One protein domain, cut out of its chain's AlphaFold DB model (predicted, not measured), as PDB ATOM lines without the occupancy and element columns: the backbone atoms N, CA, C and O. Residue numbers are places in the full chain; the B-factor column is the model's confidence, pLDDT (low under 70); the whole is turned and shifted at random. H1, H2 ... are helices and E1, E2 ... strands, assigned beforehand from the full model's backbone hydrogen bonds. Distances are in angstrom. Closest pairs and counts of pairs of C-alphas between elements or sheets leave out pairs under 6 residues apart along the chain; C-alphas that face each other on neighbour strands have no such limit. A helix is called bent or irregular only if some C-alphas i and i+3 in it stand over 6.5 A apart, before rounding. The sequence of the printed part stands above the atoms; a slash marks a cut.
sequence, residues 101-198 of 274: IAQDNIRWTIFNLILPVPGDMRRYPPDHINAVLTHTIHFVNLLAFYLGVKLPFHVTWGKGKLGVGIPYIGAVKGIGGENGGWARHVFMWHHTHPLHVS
ATOM      1  N   ILE A 101     107.880  99.298 141.115       90.94
ATOM      2  CA  ILE A 101     108.078  97.856 141.320       90.94
ATOM      3  C   ILE A 101     109.536  97.488 141.043       90.94
ATOM      4  O   ILE A 101     109.977  97.508 139.894       90.94
ATOM      5  N   ALA A 102     110.266  97.099 142.090       89.88
ATOM      6  CA  ALA A 102     111.659  96.664 141.999       89.88
ATOM      7  C   ALA A 102     111.907  95.332 142.734       89.88
ATOM      8  O   ALA A 102     111.088  94.863 143.532       89.88
ATOM      9  N   GLN A 103     113.057  94.714 142.443       89.88
ATOM     10  CA  GLN A 103     113.532  93.492 143.094       89.88
ATOM     11  C   GLN A 103     114.909  93.730 143.731       89.88
ATOM     12  O   GLN A 103     115.949  93.572 143.092       89.88
ATOM     13  N   ASP A 104     114.916  94.036 145.025       85.75
ATOM     14  CA  ASP A 104     116.127  94.192 145.828       85.75
ATOM     15  C   ASP A 104     116.627  92.818 146.295       85.75
ATOM     16  O   ASP A 104     116.331  92.337 147.396       85.75
ATOM     17  N   ASN A 105     117.414  92.169 145.434       84.31
ATOM     18  CA  ASN A 105     117.954  90.814 145.594       84.31
ATOM     19  C   ASN A 105     116.852  89.737 145.704       84.31
ATOM     20  O   ASN A 105     116.499  89.086 144.723       84.31
ATOM     21  N   ILE A 106     116.313  89.552 146.911       83.69
ATOM     22  CA  ILE A 106     115.312  88.534 147.286       83.69
ATOM     23  C   ILE A 106     113.982  89.210 147.689       83.69
ATOM     24  O   ILE A 106     112.948  88.555 147.813       83.69
ATOM     25  N   ARG A 107     113.989  90.533 147.905       84.25
ATOM     26  CA  ARG A 107     112.832  91.315 148.353       84.25
ATOM     27  C   ARG A 107     112.192  92.010 147.158       84.25
ATOM     28  O   ARG A 107     112.869  92.716 146.423       84.25
ATOM     29  N   TRP A 108     110.887  91.842 147.001       90.00
ATOM     30  CA  TRP A 108     110.098  92.637 146.064       90.00
ATOM     31  C   TRP A 108     109.582  93.888 146.767       90.00
ATOM     32  O   TRP A 108     109.183  93.821 147.934       90.00
ATOM     33  N   THR A 109     109.568  95.014 146.068       92.06
ATOM     34  CA  THR A 109     108.994  96.276 146.545       92.06
ATOM     35  C   THR A 109     107.871  96.735 145.621       92.06
ATOM     36  O   THR A 109     107.837  96.404 144.436       92.06
ATOM     37  N   ILE A 110     106.911  97.464 146.185       92.69
ATOM     38  CA  ILE A 110     105.846  98.150 145.454       92.69
ATOM     39  C   ILE A 110     105.532  99.455 146.185       92.69
ATOM     40  O   ILE A 110     105.308  99.456 147.394       92.69
ATOM     41  N   PHE A 111     105.562 100.575 145.468       89.19
ATOM     42  CA  PHE A 111     105.383 101.923 146.016       89.19
ATOM     43  C   PHE A 111     106.317 102.217 147.214       89.19
ATOM     44  O   PHE A 111     105.916 102.812 148.209       89.19
ATOM     45  N   ASN A 112     107.569 101.739 147.137       88.12
ATOM     46  CA  ASN A 112     108.585 101.733 148.206       88.12
ATOM     47  C   ASN A 112     108.261 100.886 149.461       88.12
ATOM     48  O   ASN A 112     109.077 100.827 150.382       88.12
ATOM     49  N   LEU A 113     107.131 100.169 149.511       90.25
ATOM     50  CA  LEU A 113     106.837  99.205 150.574       90.25
ATOM     51  C   LEU A 113     107.353  97.809 150.184       90.25
ATOM     52  O   LEU A 113     107.096  97.313 149.088       90.25
ATOM     53  N   ILE A 114     108.048  97.139 151.108       90.62
ATOM     54  CA  ILE A 114     108.517  95.755 150.925       90.62
ATOM     55  C   ILE A 114     107.325  94.790 150.969       90.62
ATOM     56  O   ILE A 114     106.600  94.758 151.964       90.62
ATOM     57  N   LEU A 115     107.177  93.949 149.942       89.19
ATOM     58  CA  LEU A 115     106.236  92.831 149.912       89.19
ATOM     59  C   LEU A 115     106.721  91.723 150.871       89.19
ATOM     60  O   LEU A 115     107.776  91.130 150.623       89.19
ATOM     61  N   PRO A 116     106.002  91.426 151.972       86.50
ATOM     62  CA  PRO A 116     106.448  90.416 152.922       86.50
ATOM     63  C   PRO A 116     106.347  89.006 152.331       86.50
ATOM     64  O   PRO A 116     105.280  88.560 151.908       86.50
ATOM     65  N   VAL A 117     107.459  88.270 152.370       85.38
ATOM     66  CA  VAL A 117     107.491  86.829 152.074       85.38
ATOM     67  C   VAL A 117     106.593  86.092 153.088       85.38
ATOM     68  O   VAL A 117     106.634  86.450 154.268       85.38
ATOM     69  N   PRO A 118     105.822  85.049 152.705       79.69
ATOM     70  CA  PRO A 118     104.868  84.378 153.600       79.69
ATOM     71  C   PRO A 118     105.413  83.939 154.971       79.69
ATOM     72  O   PRO A 118     104.682  83.989 155.958       79.69
ATOM     73  N   GLY A 119     106.694  83.562 155.064       83.25
ATOM     74  CA  GLY A 119     107.341  83.217 156.340       83.25
ATOM     75  C   GLY A 119     107.591  84.408 157.280       83.25
ATOM     76  O   GLY A 119     107.582  84.237 158.495       83.25
ATOM     77  N   ASP A 120     107.756  85.617 156.735       81.62
ATOM     78  CA  ASP A 120     108.090  86.837 157.482       81.62
ATOM     79  C   ASP A 120     106.895  87.787 157.681       81.62
ATOM     80  O   ASP A 120     107.042  88.800 158.364       81.62
ATOM     81  N   MET A 121     105.698  87.466 157.167       81.50
ATOM     82  CA  MET A 121     104.495  88.312 157.307       81.50
ATOM     83  C   MET A 121     104.223  88.750 158.755       81.50
ATOM     84  O   MET A 121     103.820  89.884 158.982       81.50
ATOM     85  N   ARG A 122     104.507  87.896 159.748       85.81
ATOM     86  CA  ARG A 122     104.311  88.205 161.179       85.81
ATOM     87  C   ARG A 122     105.258  89.276 161.745       85.81
ATOM     88  O   ARG A 122     105.052  89.698 162.875       85.81
ATOM     89  N   ARG A 123     106.302  89.685 161.010       88.56
ATOM     90  CA  ARG A 123     107.256  90.728 161.440       88.56
ATOM     91  C   ARG A 123     106.818  92.145 161.072       88.56
ATOM     92  O   ARG A 123     107.364  93.097 161.618       88.56
ATOM     93  N   TYR A 124     105.893  92.282 160.127       87.44
ATOM     94  CA  TYR A 124     105.450  93.574 159.613       87.44
ATOM     95  C   TYR A 124     104.176  94.033 160.341       87.44
ATOM     96  O   TYR A 124     103.319  93.195 160.637       87.44
ATOM     97  N   PRO A 125     104.006  95.342 160.613       89.94
ATOM     98  CA  PRO A 125     102.742  95.874 161.111       89.94
ATOM     99  C   PRO A 125     101.591  95.503 160.162       89.94
ATOM    100  O   PRO A 125     101.779  95.602 158.947       89.94
ATOM    101  N   PRO A 126     100.400  95.121 160.660       86.56
ATOM    102  CA  PRO A 126      99.273  94.748 159.804       86.56
ATOM    103  C   PRO A 126      98.946  95.808 158.744       86.56
ATOM    104  O   PRO A 126      98.730  95.467 157.585       86.56
ATOM    105  N   ASP A 127      99.026  97.090 159.106       88.94
ATOM    106  CA  ASP A 127      98.761  98.219 158.206       88.94
ATOM    107  C   ASP A 127      99.739  98.287 157.021       88.94
ATOM    108  O   ASP A 127      99.321  98.574 155.902       88.94
ATOM    109  N   HIS A 128     101.015  97.928 157.226       91.00
ATOM    110  CA  HIS A 128     102.000  97.797 156.141       91.00
ATOM    111  C   HIS A 128     101.587  96.694 155.162       91.00
ATOM    112  O   HIS A 128     101.610  96.893 153.950       91.00
ATOM    113  N   ILE A 129     101.163  95.537 155.681       89.50
ATOM    114  CA  ILE A 129     100.715  94.402 154.861       89.50
ATOM    115  C   ILE A 129      99.452  94.786 154.076       89.50
ATOM    116  O   ILE A 129      99.361  94.520 152.879       89.50
ATOM    117  N   ASN A 130      98.498  95.453 154.726       89.25
ATOM    118  CA  ASN A 130      97.236  95.880 154.122       89.25
ATOM    119  C   ASN A 130      97.441  96.965 153.048       89.25
ATOM    120  O   ASN A 130      96.777  96.927 152.007       89.25
ATOM    121  N   ALA A 131      98.389  97.887 153.252       90.06
ATOM    122  CA  ALA A 131      98.801  98.866 152.249       90.06
ATOM    123  C   ALA A 131      99.452  98.183 151.035       90.06
ATOM    124  O   ALA A 131      98.977  98.363 149.914       90.06
ATOM    125  N   VAL A 132     100.460  97.325 151.249       91.38
ATOM    126  CA  VAL A 132     101.096  96.525 150.184       91.38
ATOM    127  C   VAL A 132     100.053  95.765 149.368       91.38
ATOM    128  O   VAL A 132     100.008  95.917 148.151       91.38
ATOM    129  N   LEU A 133      99.179  94.993 150.025       88.88
ATOM    130  CA  LEU A 133      98.140  94.214 149.348       88.88
ATOM    131  C   LEU A 133      97.204  95.112 148.532       88.88
ATOM    132  O   LEU A 133      96.876  94.769 147.398       88.88
ATOM    133  N   THR A 134      96.831  96.283 149.054       89.81
ATOM    134  CA  THR A 134      96.023  97.276 148.329       89.81
ATOM    135  C   THR A 134      96.723  97.749 147.051       89.81
ATOM    136  O   THR A 134      96.102  97.735 145.985       89.81
ATOM    137  N   HIS A 135      98.016  98.086 147.113       91.06
ATOM    138  CA  HIS A 135      98.799  98.469 145.933       91.06
ATOM    139  C   HIS A 135      98.976  97.307 144.942       91.06
ATOM    140  O   HIS A 135      98.770  97.505 143.745       91.06
ATOM    141  N   THR A 136      99.270  96.086 145.401       91.50
ATOM    142  CA  THR A 136      99.417  94.906 144.526       91.50
ATOM    143  C   THR A 136      98.108  94.567 143.811       91.50
ATOM    144  O   THR A 136      98.104  94.330 142.604       91.50
ATOM    145  N   ILE A 137      96.978  94.596 144.522       89.81
ATOM    146  CA  ILE A 137      95.642  94.394 143.948       89.81
ATOM    147  C   ILE A 137      95.329  95.485 142.915       89.81
ATOM    148  O   ILE A 137      94.787  95.194 141.848       89.81
ATOM    149  N   HIS A 138      95.661  96.744 143.211       90.19
ATOM    150  CA  HIS A 138      95.443  97.855 142.291       90.19
ATOM    151  C   HIS A 138      96.284  97.701 141.011       90.19
ATOM    152  O   HIS A 138      95.721  97.780 139.918       90.19
ATOM    153  N   PHE A 139      97.576  97.384 141.145       92.44
ATOM    154  CA  PHE A 139      98.491  97.111 140.034       92.44
ATOM    155  C   PHE A 139      98.000  95.963 139.146       92.44
ATOM    156  O   PHE A 139      97.870  96.142 137.939       92.44
ATOM    157  N   VAL A 140      97.659  94.804 139.724       92.12
ATOM    158  CA  VAL A 140      97.207  93.625 138.959       92.12
ATOM    159  C   VAL A 140      95.922  93.916 138.173       92.12
ATOM    160  O   VAL A 140      95.784  93.457 137.040       92.12
ATOM    161  N   ASN A 141      95.010  94.724 138.723       90.19
ATOM    162  CA  ASN A 141      93.805  95.151 138.006       90.19
ATOM    163  C   ASN A 141      94.120  96.101 136.832       90.19
ATOM    164  O   ASN A 141      93.530  95.944 135.763       90.19
ATOM    165  N   LEU A 142      95.054  97.050 136.989       92.12
ATOM    166  CA  LEU A 142      95.480  97.934 135.891       92.12
ATOM    167  C   LEU A 142      96.256  97.163 134.819       92.12
ATOM    168  O   LEU A 142      95.967  97.309 133.635       92.12
ATOM    169  N   LEU A 143      97.173  96.281 135.215       92.25
ATOM    170  CA  LEU A 143      97.925  95.414 134.308       92.25
ATOM    171  C   LEU A 143      96.983  94.539 133.464       92.25
ATOM    172  O   LEU A 143      97.116  94.482 132.243       92.25
ATOM    173  N   ALA A 144      95.984  93.914 134.094       90.69
ATOM    174  CA  ALA A 144      94.953  93.144 133.400       90.69
ATOM    175  C   ALA A 144      94.127  94.007 132.427       90.69
ATOM    176  O   ALA A 144      93.869  93.586 131.297       90.69
ATOM    177  N   PHE A 145      93.764  95.229 132.833       90.00
ATOM    178  CA  PHE A 145      93.044  96.198 132.002       90.00
ATOM    179  C   PHE A 145      93.849  96.617 130.759       90.00
ATOM    180  O   PHE A 145      93.346  96.479 129.645       90.00
ATOM    181  N   TYR A 146      95.108  97.046 130.914       91.31
ATOM    182  CA  TYR A 146      95.958  97.468 129.792       91.31
ATOM    183  C   TYR A 146      96.318  96.313 128.849       91.31
ATOM    184  O   TYR A 146      96.316  96.487 127.629       91.31
ATOM    185  N   LEU A 147      96.561  95.109 129.378       89.50
ATOM    186  CA  LEU A 147      96.775  93.915 128.555       89.50
ATOM    187  C   LEU A 147      95.489  93.421 127.866       89.50
ATOM    188  O   LEU A 147      95.577  92.660 126.900       89.50
ATOM    189  N   GLY A 148      94.307  93.846 128.325       86.94
ATOM    190  CA  GLY A 148      93.007  93.364 127.848       86.94
ATOM    191  C   GLY A 148      92.690  91.926 128.277       86.94
ATOM    192  O   GLY A 148      91.929  91.237 127.599       86.94
ATOM    193  N   VAL A 149      93.291  91.451 129.372       87.50
ATOM    194  CA  VAL A 149      93.182  90.067 129.859       87.50
ATOM    195  C   VAL A 149      92.175  89.994 131.004       87.50
ATOM    196  O   VAL A 149      92.284  90.707 131.998       87.50
ATOM    197  N   LYS A 150      91.194  89.093 130.899       84.69
ATOM    198  CA  LYS A 150      90.185  88.892 131.945       84.69
ATOM    199  C   LYS A 150      90.726  87.976 133.047       84.69
ATOM    200  O   LYS A 150      90.999  86.805 132.794       84.69
ATOM    201  N   LEU A 151      90.847  88.493 134.270       84.00
ATOM    202  CA  LEU A 151      91.264  87.711 135.439       84.00
ATOM    203  C   LEU A 151      90.231  86.609 135.777       84.00
ATOM    204  O   LEU A 151      89.029  86.837 135.624       84.00
ATOM    205  N   PRO A 152      90.663  85.431 136.276       80.19
ATOM    206  CA  PRO A 152      89.758  84.348 136.687       80.19
ATOM    207  C   PRO A 152      89.025  84.640 138.011       80.19
ATOM    208  O   PRO A 152      88.065  83.948 138.365       80.19
ATOM    209  N   PHE A 153      89.455  85.676 138.733       81.06
ATOM    210  CA  PHE A 153      88.848  86.192 139.956       81.06
ATOM    211  C   PHE A 153      88.407  87.652 139.776       81.06
ATOM    212  O   PHE A 153      88.897  88.366 138.904       81.06
ATOM    213  N   HIS A 154      87.495  88.096 140.634       82.06
ATOM    214  CA  HIS A 154      87.061  89.483 140.766       82.06
ATOM    215  C   HIS A 154      87.383  89.989 142.177       82.06
ATOM    216  O   HIS A 154      87.304  89.225 143.144       82.06
ATOM    217  N   VAL A 155      87.699  91.283 142.302       83.69
ATOM    218  CA  VAL A 155      87.927  91.940 143.595       83.69
ATOM    219  C   VAL A 155      86.802  92.930 143.893       83.69
ATOM    220  O   VAL A 155      86.637  93.935 143.208       83.69
ATOM    221  N   THR A 156      86.033  92.647 144.940       83.69
ATOM    222  CA  THR A 156      85.057  93.587 145.521       83.69
ATOM    223  C   THR A 156      85.695  94.381 146.661       83.69
ATOM    224  O   THR A 156      86.642  93.917 147.288       83.69
ATOM    225  N   TRP A 157      85.176  95.576 146.944       82.75
ATOM    226  CA  TRP A 157      85.648  96.438 148.033       82.75
ATOM    227  C   TRP A 157      84.494  96.732 148.985       82.75
ATOM    228  O   TRP A 157      83.417  97.131 148.541       82.75
ATOM    229  N   GLY A 158      84.713  96.564 150.292       76.44
ATOM    230  CA  GLY A 158      83.649  96.624 151.304       76.44
ATOM    231  C   GLY A 158      82.897  97.960 151.408       76.44
ATOM    232  O   GLY A 158      81.813  97.991 151.979       76.44
ATOM    233  N   LYS A 159      83.436  99.058 150.854       72.88
ATOM    234  CA  LYS A 159      82.758 100.369 150.754       72.88
ATOM    235  C   LYS A 159      82.495 100.806 149.300       72.88
ATOM    236  O   LYS A 159      82.339 101.993 149.029       72.88
ATOM    237  N   GLY A 160      82.477  99.863 148.354       67.12
ATOM    238  CA  GLY A 160      82.072 100.080 146.957       67.12
ATOM    239  C   GLY A 160      83.037 100.886 146.075       67.12
ATOM    240  O   GLY A 160      82.772 101.032 144.885       67.12
ATOM    241  N   LYS A 161      84.154 101.392 146.614       71.69
ATOM    242  CA  LYS A 161      85.191 102.119 145.862       71.69
ATOM    243  C   LYS A 161      86.535 101.395 145.953       71.69
ATOM    244  O   LYS A 161      86.899 100.894 147.015       71.69
ATOM    245  N   LEU A 162      87.267 101.381 144.840       66.94
ATOM    246  CA  LEU A 162      88.638 100.871 144.741       66.94
ATOM    247  C   LEU A 162      89.531 101.544 145.799       66.94
ATOM    248  O   LEU A 162      89.514 102.767 145.920       66.94
ATOM    249  N   GLY A 163      90.261 100.750 146.587       67.12
ATOM    250  CA  GLY A 163      91.104 101.245 147.683       67.12
ATOM    251  C   GLY A 163      90.359 101.674 148.957       67.12
ATOM    252  O   GLY A 163      91.000 102.165 149.882       67.12
ATOM    253  N   VAL A 164      89.028 101.513 149.048       69.75
ATOM    254  CA  VAL A 164      88.241 101.982 150.204       69.75
ATOM    255  C   VAL A 164      87.537 100.826 150.923       69.75
ATOM    256  O   VAL A 164      86.555 100.251 150.446       69.75
ATOM    257  N   GLY A 165      88.005 100.537 152.139       74.19
ATOM    258  CA  GLY A 165      87.542  99.409 152.952       74.19
ATOM    259  C   GLY A 165      88.252  98.099 152.604       74.19
ATOM    260  O   GLY A 165      89.195  98.081 151.821       74.19
ATOM    261  N   ILE A 166      87.802  96.995 153.206       80.38
ATOM    262  CA  ILE A 166      88.423  95.675 153.030       80.38
ATOM    263  C   ILE A 166      88.276  95.211 151.565       80.38
ATOM    264  O   ILE A 166      87.144  95.189 151.067       80.38
ATOM    265  N   PRO A 167      89.371  94.828 150.878       82.75
ATOM    266  CA  PRO A 167      89.302  94.114 149.609       82.75
ATOM    267  C   PRO A 167      88.894  92.652 149.823       82.75
ATOM    268  O   PRO A 167      89.336  91.993 150.763       82.75
ATOM    269  N   TYR A 168      88.074  92.139 148.913       80.81
ATOM    270  CA  TYR A 168      87.494  90.800 148.947       80.81
ATOM    271  C   TYR A 168      87.672  90.108 147.596       80.81
ATOM    272  O   TYR A 168      87.241  90.650 146.575       80.81
ATOM    273  N   ILE A 169      88.230  88.897 147.581       82.69
ATOM    274  CA  ILE A 169      88.429  88.104 146.357       82.69
ATOM    275  C   ILE A 169      87.378  86.995 146.215       82.69
ATOM    276  O   ILE A 169      87.041  86.312 147.184       82.69
ATOM    277  N   GLY A 170      86.869  86.803 144.997       73.88
ATOM    278  CA  GLY A 170      85.944  85.721 144.641       73.88
ATOM    279  C   GLY A 170      86.124  85.270 143.189       73.88
ATOM    280  O   GLY A 170      86.619  86.027 142.355       73.88
ATOM    281  N   ALA A 171      85.745  84.032 142.873       69.38
ATOM    282  CA  ALA A 171      85.872  83.481 141.522       69.38
ATOM    283  C   ALA A 171      84.825  84.071 140.558       69.38
ATOM    284  O   ALA A 171      83.673  84.290 140.937       69.38
ATOM    285  N   VAL A 172      85.188  84.298 139.289       64.25
ATOM    286  CA  VAL A 172      84.223  84.803 138.298       64.25
ATOM    287  C   VAL A 172      83.366  83.660 137.756       64.25
ATOM    288  O   VAL A 172      83.855  82.761 137.066       64.25
ATOM    289  N   LYS A 173      82.055  83.736 138.008       58.62
ATOM    290  CA  LYS A 173      81.057  82.805 137.464       58.62
ATOM    291  C   LYS A 173      81.176  82.723 135.932       58.62
ATOM    292  O   LYS A 173      80.978  83.718 135.241       58.62
ATOM    293  N   GLY A 174      81.484  81.531 135.415       55.50
ATOM    294  CA  GLY A 174      81.491  81.235 133.976       55.50
ATOM    295  C   GLY A 174      82.766  81.575 133.192       55.50
ATOM    296  O   GLY A 174      82.716  81.530 131.969       55.50
ATOM    297  N   ILE A 175      83.906  81.897 133.827       53.97
ATOM    298  CA  ILE A 175      85.201  81.945 133.100       53.97
ATOM    299  C   ILE A 175      85.765  80.536 132.849       53.97
ATOM    300  O   ILE A 175      86.429  80.302 131.842       53.97
ATOM    301  N   GLY A 176      85.461  79.575 133.723       49.19
ATOM    302  CA  GLY A 176      85.652  78.159 133.424       49.19
ATOM    303  C   GLY A 176      84.456  77.605 132.654       49.19
ATOM    304  O   GLY A 176      83.384  77.449 133.237       49.19
ATOM    305  N   GLY A 177      84.658  77.251 131.381       48.41
ATOM    306  CA  GLY A 177      83.890  76.160 130.769       48.41
ATOM    307  C   GLY A 177      84.186  74.837 131.491       48.41
ATOM    308  O   GLY A 177      85.127  74.761 132.285       48.41
ATOM    309  N   GLU A 178      83.411  73.786 131.230       49.88
ATOM    310  CA  GLU A 178      83.409  72.549 132.040       49.88
ATOM    311  C   GLU A 178      84.773  71.838 132.194       49.88
ATOM    312  O   GLU A 178      85.014  71.176 133.207       49.88
ATOM    313  N   ASN A 179      85.708  72.073 131.265       47.25
ATOM    314  CA  ASN A 179      87.071  71.526 131.280       47.25
ATOM    315  C   ASN A 179      88.127  72.452 131.945       47.25
ATOM    316  O   ASN A 179      89.323  72.162 131.911       47.25
ATOM    317  N   GLY A 180      87.726  73.576 132.554       46.31
ATOM    318  CA  GLY A 180      88.621  74.575 133.159       46.31
ATOM    319  C   GLY A 180      89.187  74.172 134.531       46.31
ATOM    320  O   GLY A 180      88.618  74.514 135.569       46.31
ATOM    321  N   GLY A 181      90.338  73.488 134.545       46.25
ATOM    322  CA  GLY A 181      90.906  72.809 135.727       46.25
ATOM    323  C   GLY A 181      91.047  73.618 137.030       46.25
ATOM    324  O   GLY A 181      90.865  73.052 138.105       46.25
ATOM    325  N   TRP A 182      91.285  74.933 136.969       46.59
ATOM    326  CA  TRP A 182      91.440  75.783 138.164       46.59
ATOM    327  C   TRP A 182      90.130  76.002 138.944       46.59
ATOM    328  O   TRP A 182      90.170  76.272 140.140       46.59
ATOM    329  N   ALA A 183      88.965  75.859 138.299       46.62
ATOM    330  CA  ALA A 183      87.665  76.121 138.921       46.62
ATOM    331  C   ALA A 183      87.036  74.889 139.606       46.62
ATOM    332  O   ALA A 183      86.049  75.014 140.329       46.62
ATOM    333  N   ARG A 184      87.581  73.678 139.414       47.53
ATOM    334  CA  ARG A 184      86.948  72.450 139.943       47.53
ATOM    335  C   ARG A 184      87.164  72.270 141.450       47.53
ATOM    336  O   ARG A 184      86.274  71.775 142.130       47.53
ATOM    337  N   HIS A 185      88.276  72.776 141.989       44.53
ATOM    338  CA  HIS A 185      88.528  72.846 143.439       44.53
ATOM    339  C   HIS A 185      87.875  74.077 144.116       44.53
ATOM    340  O   HIS A 185      88.064  74.325 145.306       44.53
ATOM    341  N   VAL A 186      87.105  74.856 143.344       46.09
ATOM    342  CA  VAL A 186      86.522  76.165 143.697       46.09
ATOM    343  C   VAL A 186      84.994  76.058 143.885       46.09
ATOM    344  O   VAL A 186      84.335  77.048 144.179       46.09
ATOM    345  N   PHE A 187      84.430  74.840 143.895       40.44
ATOM    346  CA  PHE A 187      83.043  74.567 144.329       40.44
ATOM    347  C   PHE A 187      82.739  74.961 145.795       40.44
ATOM    348  O   PHE A 187      81.579  74.957 146.197       40.44
ATOM    349  N   MET A 188      83.750  75.344 146.588       39.19
ATOM    350  CA  MET A 188      83.576  75.947 147.923       39.19
ATOM    351  C   MET A 188      83.733  77.483 147.952       39.19
ATOM    352  O   MET A 188      83.431  78.112 148.962       39.19
ATOM    353  N   TRP A 189      84.161  78.128 146.860       44.41
ATOM    354  CA  TRP A 189      84.415  79.580 146.797       44.41
ATOM    355  C   TRP A 189      83.178  80.381 146.352       44.41
ATOM    356  O   TRP A 189      83.271  81.345 145.593       44.41
ATOM    357  N   HIS A 190      82.004  80.010 146.866       47.94
ATOM    358  CA  HIS A 190      80.847  80.911 146.867       47.94
ATOM    359  C   HIS A 190      80.996  82.038 147.906       47.94
ATOM    360  O   HIS A 190      80.298  83.045 147.819       47.94
ATOM    361  N   HIS A 191      81.940  81.903 148.844       52.34
ATOM    362  CA  HIS A 191      82.325  82.958 149.775       52.34
ATOM    363  C   HIS A 191      83.462  83.828 149.227       52.34
ATOM    364  O   HIS A 191      84.496  83.339 148.767       52.34
ATOM    365  N   THR A 192      83.272  85.140 149.338       58.38
ATOM    366  CA  THR A 192      84.302  86.156 149.121       58.38
ATOM    367  C   THR A 192      85.265  86.201 150.305       58.38
ATOM    368  O   THR A 192      84.838  86.466 151.430       58.38
ATOM    369  N   HIS A 193      86.557  85.998 150.065       69.06
ATOM    370  CA  HIS A 193      87.568  85.972 151.125       69.06
ATOM    371  C   HIS A 193      88.153  87.377 151.356       69.06
ATOM    372  O   HIS A 193      88.584  88.000 150.380       69.06
ATOM    373  N   PRO A 194      88.185  87.899 152.600       76.50
ATOM    374  CA  PRO A 194      88.800  89.190 152.901       76.50
ATOM    375  C   PRO A 194      90.327  89.105 152.790       76.50
ATOM    376  O   PRO A 194      90.954  88.228 153.379       76.50
ATOM    377  N   LEU A 195      90.936  90.051 152.077       76.62
ATOM    378  CA  LEU A 195      92.387  90.171 151.895       76.62
ATOM    379  C   LEU A 195      92.997  91.194 152.872       76.62
ATOM    380  O   LEU A 195      93.830  92.011 152.491       76.62
ATOM    381  N   HIS A 196      92.542  91.177 154.126       77.19
ATOM    382  CA  HIS A 196      92.954  92.117 155.169       77.19
ATOM    383  C   HIS A 196      93.490  91.364 156.388       77.19
ATOM    384  O   HIS A 196      92.772  90.574 157.005       77.19
ATOM    385  N   VAL A 197      94.735  91.643 156.769       77.50
ATOM    386  CA  VAL A 197      95.295  91.204 158.047       77.50
ATOM    387  C   VAL A 197      94.762  92.145 159.118       77.50
ATOM    388  O   VAL A 197      95.227  93.273 159.267       77.50
ATOM    389  N   SER A 198      93.753  91.703 159.862       72.06
ATOM    390  CA  SER A 198      93.336  92.415 161.069       72.06
ATOM    391  C   SER A 198      94.441  92.331 162.116       72.06
ATOM    392  O   SER A 198      94.918  91.238 162.426       72.06
TER     393      SER A 198
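AT A GLANCE: This is residues 101 to 198 of the 274 residues of an uncharacterized protein of Gymnopus androsaceus JB14 (UniProt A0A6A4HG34). One long helix, H1, runs between two small hairpins, E1 and E2 to one side of it and E3 and E4 to the other, and the short H2 lies beyond E4 at the far end of the longest axis. Contacts between these parts are few, and residues 142 to 148, of which 142 to 147 belong to H1, stick out free. The printed part has 98 residues, ordered E1, E2, H1, E3, E4, H2; it is mixed, helices and strands, with under half of its residues in named elements, and both two-stranded sheets are antiparallel. It is only just compact, close to loose, with a radius of gyration of the C-alphas of 15.1 A, and spans 41 by 28 by 28 A.

HOW THE PARTS SIT: E1, residues 102 to 104, and E2, residues 107 to 110, form an antiparallel hairpin at 152 degrees, with N 104 and O 107 within hydrogen-bond range at 2.8 A. The closest C-alphas of E2 and H1, residues 126 to 147, are those of Ile 110 and Val 132, 6.9 A apart. E3, residues 153 to 157, and E4, residues 167 to 171, form an antiparallel hairpin at 151 degrees, with N 154 and O 170 within range at 2.8 A. The closest C-alphas of H1 and E4 are those of Thr 134 and Pro 167, 7.5 A apart. H2, residues 181 to 186, is apart from H1. Every O i to N i+4 pair is within range in H1; in H2 0 of 2 are, and 1 of 3 O i to N i+3 pairs.

IN THESE COORDINATES: E1 begins at C-alpha 102 (111.659, 96.664, 141.999). H1 measures 31.4 A, E3 13.4 A and E4 13.8 A. H2, irregular but only just, with C-alphas 182 and 185 6.7 A apart, ends at C-alpha 186 (86.522, 76.165, 143.697).

THE WHOLE: The farthest C-alphas, Arg 123 and Glu 178, are 42.0 A apart. The printed part has no cut; E2 to H1 is a long link. Residue 160, residues 162 to 164 and residues 171 to 193 have pLDDT under 70.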